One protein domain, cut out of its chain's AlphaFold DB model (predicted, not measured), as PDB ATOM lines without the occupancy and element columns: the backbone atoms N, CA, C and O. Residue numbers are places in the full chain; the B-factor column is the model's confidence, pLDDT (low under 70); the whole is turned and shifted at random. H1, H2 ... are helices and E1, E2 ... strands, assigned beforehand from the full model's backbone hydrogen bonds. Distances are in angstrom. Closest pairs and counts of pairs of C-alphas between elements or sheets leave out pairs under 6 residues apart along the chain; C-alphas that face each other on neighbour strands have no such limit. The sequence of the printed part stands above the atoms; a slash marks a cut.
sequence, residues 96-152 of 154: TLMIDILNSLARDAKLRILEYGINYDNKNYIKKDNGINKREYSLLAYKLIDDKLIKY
ATOM      1  N   THR A  96       8.229  17.329  22.120       93.06
ATOM      2  CA  THR A  96       9.287  17.110  21.124       93.06
ATOM      3  C   THR A  96      10.251  16.022  21.591       93.06
ATOM      4  O   THR A  96      10.485  15.060  20.861       93.06
ATOM      5  N   LEU A  97      10.719  16.100  22.841       95.25
ATOM      6  CA  LEU A  97      11.593  15.071  23.414       95.25
ATOM      7  C   LEU A  97      10.901  13.705  23.471       95.25
ATOM      8  O   LEU A  97      11.510  12.684  23.157       95.25
ATOM      9  N   MET A  98       9.617  13.665  23.836       95.94
ATOM     10  CA  MET A  98       8.860  12.414  23.870       95.94
ATOM     11  C   MET A  98       8.760  11.762  22.489       95.94
ATOM     12  O   MET A  98       8.804  10.534  22.417       95.94
ATOM     13  N   ILE A  99       8.664  12.532  21.396       94.25
ATOM     14  CA  ILE A  99       8.624  11.970  20.034       94.25
ATOM     15  C   ILE A  99       9.930  11.229  19.754       94.25
ATOM     16  O   ILE A  99       9.906  10.069  19.326       94.25
ATOM     17  N   ASP A 100      11.061  11.870  20.036       94.19
ATOM     18  CA  ASP A 100      12.386  11.305  19.784       94.19
ATOM     19  C   ASP A 100      12.641  10.060  20.635       94.19
ATOM     20  O   ASP A 100      13.133   9.040  20.137       94.19
ATOM     21  N   ILE A 101      12.224  10.094  21.901       95.94
ATOM     22  CA  ILE A 101      12.349   8.961  22.819       95.94
ATOM     23  C   ILE A 101      11.456   7.800  22.372       95.94
ATOM     24  O   ILE A 101      11.930   6.663  22.306       95.94
ATOM     25  N   LEU A 102      10.191   8.058  22.023       95.88
ATOM     26  CA  LEU A 102       9.273   7.035  21.510       95.88
ATOM     27  C   LEU A 102       9.851   6.363  20.262       95.88
ATOM     28  O   LEU A 102       9.872   5.136  20.187       95.88
ATOM     29  N   ASN A 103      10.371   7.145  19.313       93.44
ATOM     30  CA  ASN A 103      10.996   6.627  18.094       93.44
ATOM     31  C   ASN A 103      12.240   5.787  18.395       93.44
ATOM     32  O   ASN A 103      12.423   4.713  17.820       93.44
ATOM     33  N   SER A 104      13.091   6.263  19.303       94.75
ATOM     34  CA  SER A 104      14.329   5.582  19.666       94.75
ATOM     35  C   SER A 104      14.061   4.245  20.354       94.75
ATOM     36  O   SER A 104      14.647   3.235  19.953       94.75
ATOM     37  N   LEU A 105      13.161   4.223  21.346       95.56
ATOM     38  CA  LEU A 105      12.853   3.033  22.141       95.56
ATOM     39  C   LEU A 105      11.963   2.032  21.394       95.56
ATOM     40  O   LEU A 105      12.088   0.833  21.630       95.56
ATOM     41  N   ALA A 106      11.113   2.479  20.462       94.12
ATOM     42  CA  ALA A 106      10.285   1.586  19.645       94.12
ATOM     43  C   ALA A 106      11.094   0.629  18.753       94.12
ATOM     44  O   ALA A 106      10.546  -0.357  18.268       94.12
ATOM     45  N   ARG A 107      12.396   0.888  18.561       94.06
ATOM     46  CA  ARG A 107      13.312  -0.031  17.869       94.06
ATOM     47  C   ARG A 107      13.501  -1.353  18.613       94.06
ATOM     48  O   ARG A 107      13.808  -2.355  17.974       94.06
ATOM     49  N   ASP A 108      13.311  -1.372  19.932       95.75
ATOM     50  CA  ASP A 108      13.322  -2.601  20.723       95.75
ATOM     51  C   ASP A 108      11.891  -3.104  20.950       95.75
ATOM     52  O   ASP A 108      11.154  -2.620  21.813       95.75
ATOM     53  N   ALA A 109      11.508  -4.131  20.187       93.19
ATOM     54  CA  ALA A 109      10.189  -4.750  20.278       93.19
ATOM     55  C   ALA A 109       9.879  -5.318  21.678       93.19
ATOM     56  O   ALA A 109       8.710  -5.388  22.060       93.19
ATOM     57  N   LYS A 110      10.895  -5.676  22.482       95.31
ATOM     58  CA  LYS A 110      10.693  -6.212  23.842       95.31
ATOM     59  C   LYS A 110      10.114  -5.175  24.798       95.31
ATOM     60  O   LYS A 110       9.430  -5.543  25.747       95.31
ATOM     61  N   LEU A 111      10.371  -3.891  24.544       94.38
ATOM     62  CA  LEU A 111       9.853  -2.794  25.361       94.38
ATOM     63  C   LEU A 111       8.370  -2.506  25.092       94.38
ATOM     64  O   LEU A 111       7.755  -1.776  25.865       94.38
ATOM     65  N   ARG A 112       7.799  -3.052  24.006       94.81
ATOM     66  CA  ARG A 112       6.382  -2.893  23.618       94.81
ATOM     67  C   ARG A 112       5.919  -1.425  23.591       94.81
ATOM     68  O   ARG A 112       4.758  -1.116  23.854       94.81
ATOM     69  N   ILE A 113       6.823  -0.508  23.223       96.31
ATOM     70  CA  ILE A 113       6.577   0.948  23.194       96.31
ATOM     71  C   ILE A 113       5.422   1.314  22.260       96.31
ATOM     72  O   ILE A 113       4.628   2.190  22.585       96.31
ATOM     73  N   LEU A 114       5.300   0.632  21.120       92.75
ATOM     74  CA  LEU A 114       4.222   0.886  20.158       92.75
ATOM     75  C   LEU A 114       2.833   0.529  20.708       92.75
ATOM     76  O   LEU A 114       1.839   1.089  20.261       92.75
ATOM     77  N   GLU A 115       2.765  -0.389  21.671       94.31
ATOM     78  CA  GLU A 115       1.508  -0.902  22.216       94.31
ATOM     79  C   GLU A 115       1.109  -0.175  23.502       94.31
ATOM     80  O   GLU A 115      -0.067   0.132  23.700       94.31
ATOM     81  N   TYR A 116       2.084   0.119  24.367       95.75
ATOM     82  CA  TYR A 116       1.829   0.665  25.703       95.75
ATOM     83  C   TYR A 116       2.368   2.081  25.925       95.75
ATOM     84  O   TYR A 116       1.940   2.755  26.862       95.75
ATOM     85  N   GLY A 117       3.262   2.572  25.069       96.69
ATOM     86  CA  GLY A 117       3.850   3.902  25.198       96.69
ATOM     87  C   GLY A 117       4.820   4.044  26.370       96.69
ATOM     88  O   GLY A 117       5.375   3.070  26.887       96.69
ATOM     89  N   ILE A 118       5.028   5.297  26.771       97.69
ATOM     90  CA  ILE A 118       5.971   5.700  27.816       97.69
ATOM     91  C   ILE A 118       5.233   6.460  28.908       97.69
ATOM     92  O   ILE A 118       4.514   7.410  28.621       97.69
ATOM     93  N   ASN A 119       5.450   6.085  30.164       97.50
ATOM     94  CA  ASN A 119       5.067   6.906  31.303       97.50
ATOM     95  C   ASN A 119       6.179   7.889  31.652       97.50
ATOM     96  O   ASN A 119       7.316   7.477  31.900       97.50
ATOM     97  N   TYR A 120       5.821   9.163  31.757       95.94
ATOM     98  CA  TYR A 120       6.681  10.217  32.269       95.94
ATOM     99  C   TYR A 120       5.840  11.269  32.996       95.94
ATOM    100  O   TYR A 120       4.804  11.691  32.492       95.94
ATOM    101  N   ASP A 121       6.267  11.654  34.198       92.44
ATOM    102  CA  ASP A 121       5.588  12.649  35.044       92.44
ATOM    103  C   ASP A 121       4.063  12.431  35.174       92.44
ATOM    104  O   ASP A 121       3.248  13.310  34.918       92.44
ATOM    105  N   ASN A 122       3.667  11.200  35.525       91.81
ATOM    106  CA  ASN A 122       2.273  10.744  35.669       91.81
ATOM    107  C   ASN A 122       1.401  10.778  34.400       91.81
ATOM    108  O   ASN A 122       0.213  10.461  34.472       91.81
ATOM    109  N   LYS A 123       1.974  11.067  33.231       94.31
ATOM    110  CA  LYS A 123       1.294  10.962  31.937       94.31
ATOM    111  C   LYS A 123       1.849   9.820  31.111       94.31
ATOM    112  O   LYS A 123       3.033   9.492  31.181       94.31
ATOM    113  N   ASN A 124       0.974   9.208  30.324       97.06
ATOM    114  CA  ASN A 124       1.334   8.202  29.342       97.06
ATOM    115  C   ASN A 124       1.343   8.827  27.941       97.06
ATOM    116  O   ASN A 124       0.357   9.427  27.517       97.06
ATOM    117  N   TYR A 125       2.453   8.672  27.226       97.00
ATOM    118  CA  TYR A 125       2.682   9.195  25.884       97.00
ATOM    119  C   TYR A 125       2.728   8.026  24.902       97.00
ATOM    120  O   TYR A 125       3.558   7.125  25.037       97.00
ATOM    121  N   ILE A 126       1.844   8.038  23.905       95.31
ATOM    122  CA  ILE A 126       1.767   7.012  22.857       95.31
ATOM    123  C   ILE A 126       1.895   7.681  21.495       95.31
ATOM    124  O   ILE A 126       1.214   8.667  21.208       95.31
ATOM    125  N   LYS A 127       2.731   7.113  20.623       90.00
ATOM    126  CA  LYS A 127       2.853   7.574  19.240       90.00
ATOM    127  C   LYS A 127       1.574   7.256  18.463       90.00
ATOM    128  O   LYS A 127       1.102   6.121  18.489       90.00
ATOM    129  N   LYS A 128       1.032   8.240  17.746       85.69
ATOM    130  CA  LYS A 128      -0.102   8.044  16.835       85.69
ATOM    131  C   LYS A 128       0.116   8.858  15.567       85.69
ATOM    132  O   LYS A 128       0.310  10.065  15.665       85.69
ATOM    133  N   ASP A 129       0.080   8.196  14.415       77.38
ATOM    134  CA  ASP A 129       0.267   8.765  13.073       77.38
ATOM    135  C   ASP A 129       1.438   9.769  12.997       77.38
ATOM    136  O   ASP A 129       2.593   9.355  12.881       77.38
ATOM    137  N   ASN A 130       1.144  11.068  13.146       72.38
ATOM    138  CA  ASN A 130       2.084  12.192  13.032       72.38
ATOM    139  C   ASN A 130       2.336  12.949  14.351       72.38
ATOM    140  O   ASN A 130       2.789  14.091  14.329       72.38
ATOM    141  N   GLY A 131       2.031  12.361  15.505       84.75
ATOM    142  CA  GLY A 131       2.242  13.032  16.782       84.75
ATOM    143  C   GLY A 131       2.151  12.108  17.986       84.75
ATOM    144  O   GLY A 131       2.369  10.894  17.903       84.75
ATOM    145  N   ILE A 132       1.824  12.714  19.124       92.06
ATOM    146  CA  ILE A 132       1.667  12.014  20.392       92.06
ATOM    147  C   ILE A 132       0.239  12.162  20.888       92.06
ATOM    148  O   ILE A 132      -0.337  13.247  20.910       92.06
ATOM    149  N   ASN A 133      -0.320  11.046  21.333       92.88
ATOM    150  CA  ASN A 133      -1.515  11.020  22.150       92.88
ATOM    151  C   ASN A 133      -1.109  10.903  23.625       92.88
ATOM    152  O   ASN A 133      -0.323  10.024  23.983       92.88
ATOM    153  N   LYS A 134      -1.655  11.787  24.461       93.94
ATOM    154  CA  LYS A 134      -1.417  11.824  25.907       93.94
ATOM    155  C   LYS A 134      -2.602  11.201  26.634       93.94
ATOM    156  O   LYS A 134      -3.751  11.503  26.313       93.94
ATOM    157  N   ARG A 135      -2.324  10.324  27.593       94.12
ATOM    158  CA  ARG A 135      -3.319   9.597  28.388       94.12
ATOM    159  C   ARG A 135      -2.919   9.582  29.854       94.12
ATOM    160  O   ARG A 135      -1.804   9.962  30.218       94.12
ATOM    161  N   GLU A 136      -3.835   9.109  30.685       94.44
ATOM    162  CA  GLU A 136      -3.527   8.767  32.068       94.44
ATOM    163  C   GLU A 136      -2.505   7.627  32.145       94.44
ATOM    164  O   GLU A 136      -2.359   6.826  31.216       94.44
ATOM    165  N   TYR A 137      -1.777   7.590  33.260       95.31
ATOM    166  CA  TYR A 137      -0.724   6.618  33.534       95.31
ATOM    167  C   TYR A 137      -1.167   5.168  33.264       95.31
ATOM    168  O   TYR A 137      -2.258   4.750  33.656       95.31
ATOM    169  N   SER A 138      -0.287   4.368  32.653       96.00
ATOM    170  CA  SER A 138      -0.548   2.955  32.345       96.00
ATOM    171  C   SER A 138       0.431   2.032  33.064       96.00
ATOM    172  O   SER A 138       1.637   2.160  32.900       96.00
ATOM    173  N   LEU A 139      -0.058   1.030  33.800       95.38
ATOM    174  CA  LEU A 139       0.804   0.057  34.496       95.38
ATOM    175  C   LEU A 139       1.681  -0.785  33.551       95.38
ATOM    176  O   LEU A 139       2.676  -1.352  33.992       95.38
ATOM    177  N   LEU A 140       1.310  -0.877  32.271       95.75
ATOM    178  CA  LEU A 140       2.010  -1.685  31.266       95.75
ATOM    179  C   LEU A 140       3.049  -0.888  30.472       95.75
ATOM    180  O   LEU A 140       3.853  -1.469  29.748       95.75
ATOM    181  N   ALA A 141       3.005   0.439  30.567       97.19
ATOM    182  CA  ALA A 141       3.865   1.314  29.791       97.19
ATOM    183  C   ALA A 141       5.278   1.398  30.370       97.19
ATOM    184  O   ALA A 141       5.503   1.256  31.574       97.19
ATOM    185  N   TYR A 142       6.241   1.689  29.499       97.25
ATOM    186  CA  TYR A 142       7.633   1.840  29.896       97.25
ATOM    187  C   TYR A 142       7.808   3.076  30.788       97.25
ATOM    188  O   TYR A 142       7.462   4.186  30.389       97.25
ATOM    189  N   LYS A 143       8.380   2.918  31.986       97.06
ATOM    190  CA  LYS A 143       8.676   4.048  32.878       97.06
ATOM    191  C   LYS A 143       9.962   4.751  32.441       97.06
ATOM    192  O   LYS A 143      11.058   4.208  32.594       97.06
ATOM    193  N   LEU A 144       9.835   5.976  31.939       96.69
ATOM    194  CA  LEU A 144      10.974   6.845  31.668       96.69
ATOM    195  C   LEU A 144      11.393   7.573  32.951       96.69
ATOM    196  O   LEU A 144      10.559   8.118  33.669       96.69
ATOM    197  N   ILE A 145      12.696   7.569  33.220       94.88
ATOM    198  CA  ILE A 145      13.316   8.300  34.331       94.88
ATOM    199  C   ILE A 145      14.012   9.560  33.808       94.88
ATOM    200  O   ILE A 145      14.427   9.599  32.648       94.88
ATOM    201  N   ASP A 146      14.181  10.553  34.674       94.88
ATOM    202  CA  ASP A 146      14.648  11.899  34.310       94.88
ATOM    203  C   ASP A 146      16.037  11.895  33.663       94.88
ATOM    204  O   ASP A 146      16.227  12.464  32.589       94.88
ATOM    205  N   ASP A 147      16.968  11.123  34.223       93.38
ATOM    206  CA  ASP A 147      18.329  10.975  33.695       93.38
ATOM    207  C   ASP A 147      18.368  10.333  32.297       93.38
ATOM    208  O   ASP A 147      19.349  10.459  31.563       93.38
ATOM    209  N   LYS A 148      17.320   9.592  31.909       93.75
ATOM    210  CA  LYS A 148      17.182   9.077  30.539       93.75
ATOM    211  C   LYS A 148      16.552  10.109  29.615       93.75
ATOM    212  O   LYS A 148      16.896  10.104  28.439       93.75
ATOM    213  N   LEU A 149      15.664  10.959  30.126       96.00
ATOM    214  CA  LEU A 149      15.053  12.035  29.355       96.00
ATOM    215  C   LEU A 149      16.090  13.078  28.941       96.00
ATOM    216  O   LEU A 149      16.168  13.418  27.764       96.00
ATOM    217  N   ILE A 150      16.913  13.542  29.885       95.56
ATOM    218  CA  ILE A 150      17.851  14.648  29.646       95.56
ATOM    219  C   ILE A 150      18.859  14.343  28.528       95.56
ATOM    220  O   ILE A 150      19.302  15.239  27.823       95.56
ATOM    221  N   LYS A 151      19.153  13.060  28.282       93.62
ATOM    222  CA  LYS A 151      20.046  12.600  27.203       93.62
ATOM    223  C   LYS A 151      19.526  12.868  25.789       93.62
ATOM    224  O   LYS A 151      20.280  12.689  24.840       93.62
ATOM    225  N   TYR A 152      18.254  13.231  25.648       94.00
ATOM    226  CA  TYR A 152      17.643  13.593  24.368       94.00
ATOM    227  C   TYR A 152      17.649  15.103  24.121       94.00
ATOM    228  O   TYR A 152      17.218  15.549  23.063       94.00
TER     229      TYR A 152
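AT A GLANCE: This is residues 96 to 152 of the 154 residues of an uncharacterized protein of Veillonella sp. ACP1 (UniProt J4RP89). A small antiparallel sheet of three strands, E1, E2 and E3, has helix H1 running across one face, and the last helix, H3, packs on H1 away from the sheet, about perpendicular to it. The short helix H2 only grazes the sheet, and residues 142 to 143, on the way from E3 to H3, pair in parallel with residues 118 to 119 of E1. The printed part has 57 residues, with three named helices and three named strands in the order H1, H2, E1, E2, E3, H3; the sheet's order is E1, E2, E3, and the class is mixed, helices and strands. The whole is compact and rounded, with a radius of gyration of the C-alphas of 10.1 A and spans of 23 by 23 by 22 A.

HOW THE PARTS SIT: H1, residues 96 to 105, is on the sheet of E1, residues 118 to 120, E2, residues 123 to 128, and E3, residues 131 to 136, at a height over the sheet of 8.1 A. This makes two layers, a helix on one face of a sheet. H1 lies over E2 and runs across the strands, at 77 degrees to E2 on the local plane; their closest C-alphas, those of Leu 102 and Lys 127, are 6.8 A apart. H2, residues 113 to 116, is close to H1 but not clearly touching, with the C-alphas of Leu 105 and Ile 113 closest at 6.7 A. The strands form a meander, each the antiparallel neighbour of the one before. E1 and E2 are a hairpin, with N 118 and O 125 at 2.9 A and N 125 and O 118 at 2.8 A, within hydrogen-bond range. E2 and E3 are a hairpin too, with N 126 and O 133 at 2.9 A and N 133 and O 126 at 2.8 A. H3, residues 146 to 152, is not on the sheet; it touches H1, about perpendicular at 86 degrees, with the C-alphas of Leu 97 and Tyr 152 closest at 6.3 A. Every O i to N i+4 pair is within hydrogen-bond range in H1, but 1 of 3 in H3, where 2 of 4 O i to N i+3 pairs are; H2 is too short for an O i to N i+4 pair.

IN THESE COORDINATES: H1 begins at C-alpha 96, (9.287, 17.110, 21.124), and is 14.6 A long. H2 measures 5.4 A and E1 6.4 A. E2, 15.4 A long, begins at C-alpha 123, (1.294, 10.962, 31.937). E3 is 16.9 A long. H3, 10.5 A long, ends at C-alpha 152, (17.643, 13.593, 24.368).

THE WHOLE: The C-alphas farthest apart, those of Asp 129 and Asp 147, are 27.5 A apart. The printed part has no cut and no long link. The mean pLDDT of the printed part is 93.8, and no printed residue is under 70.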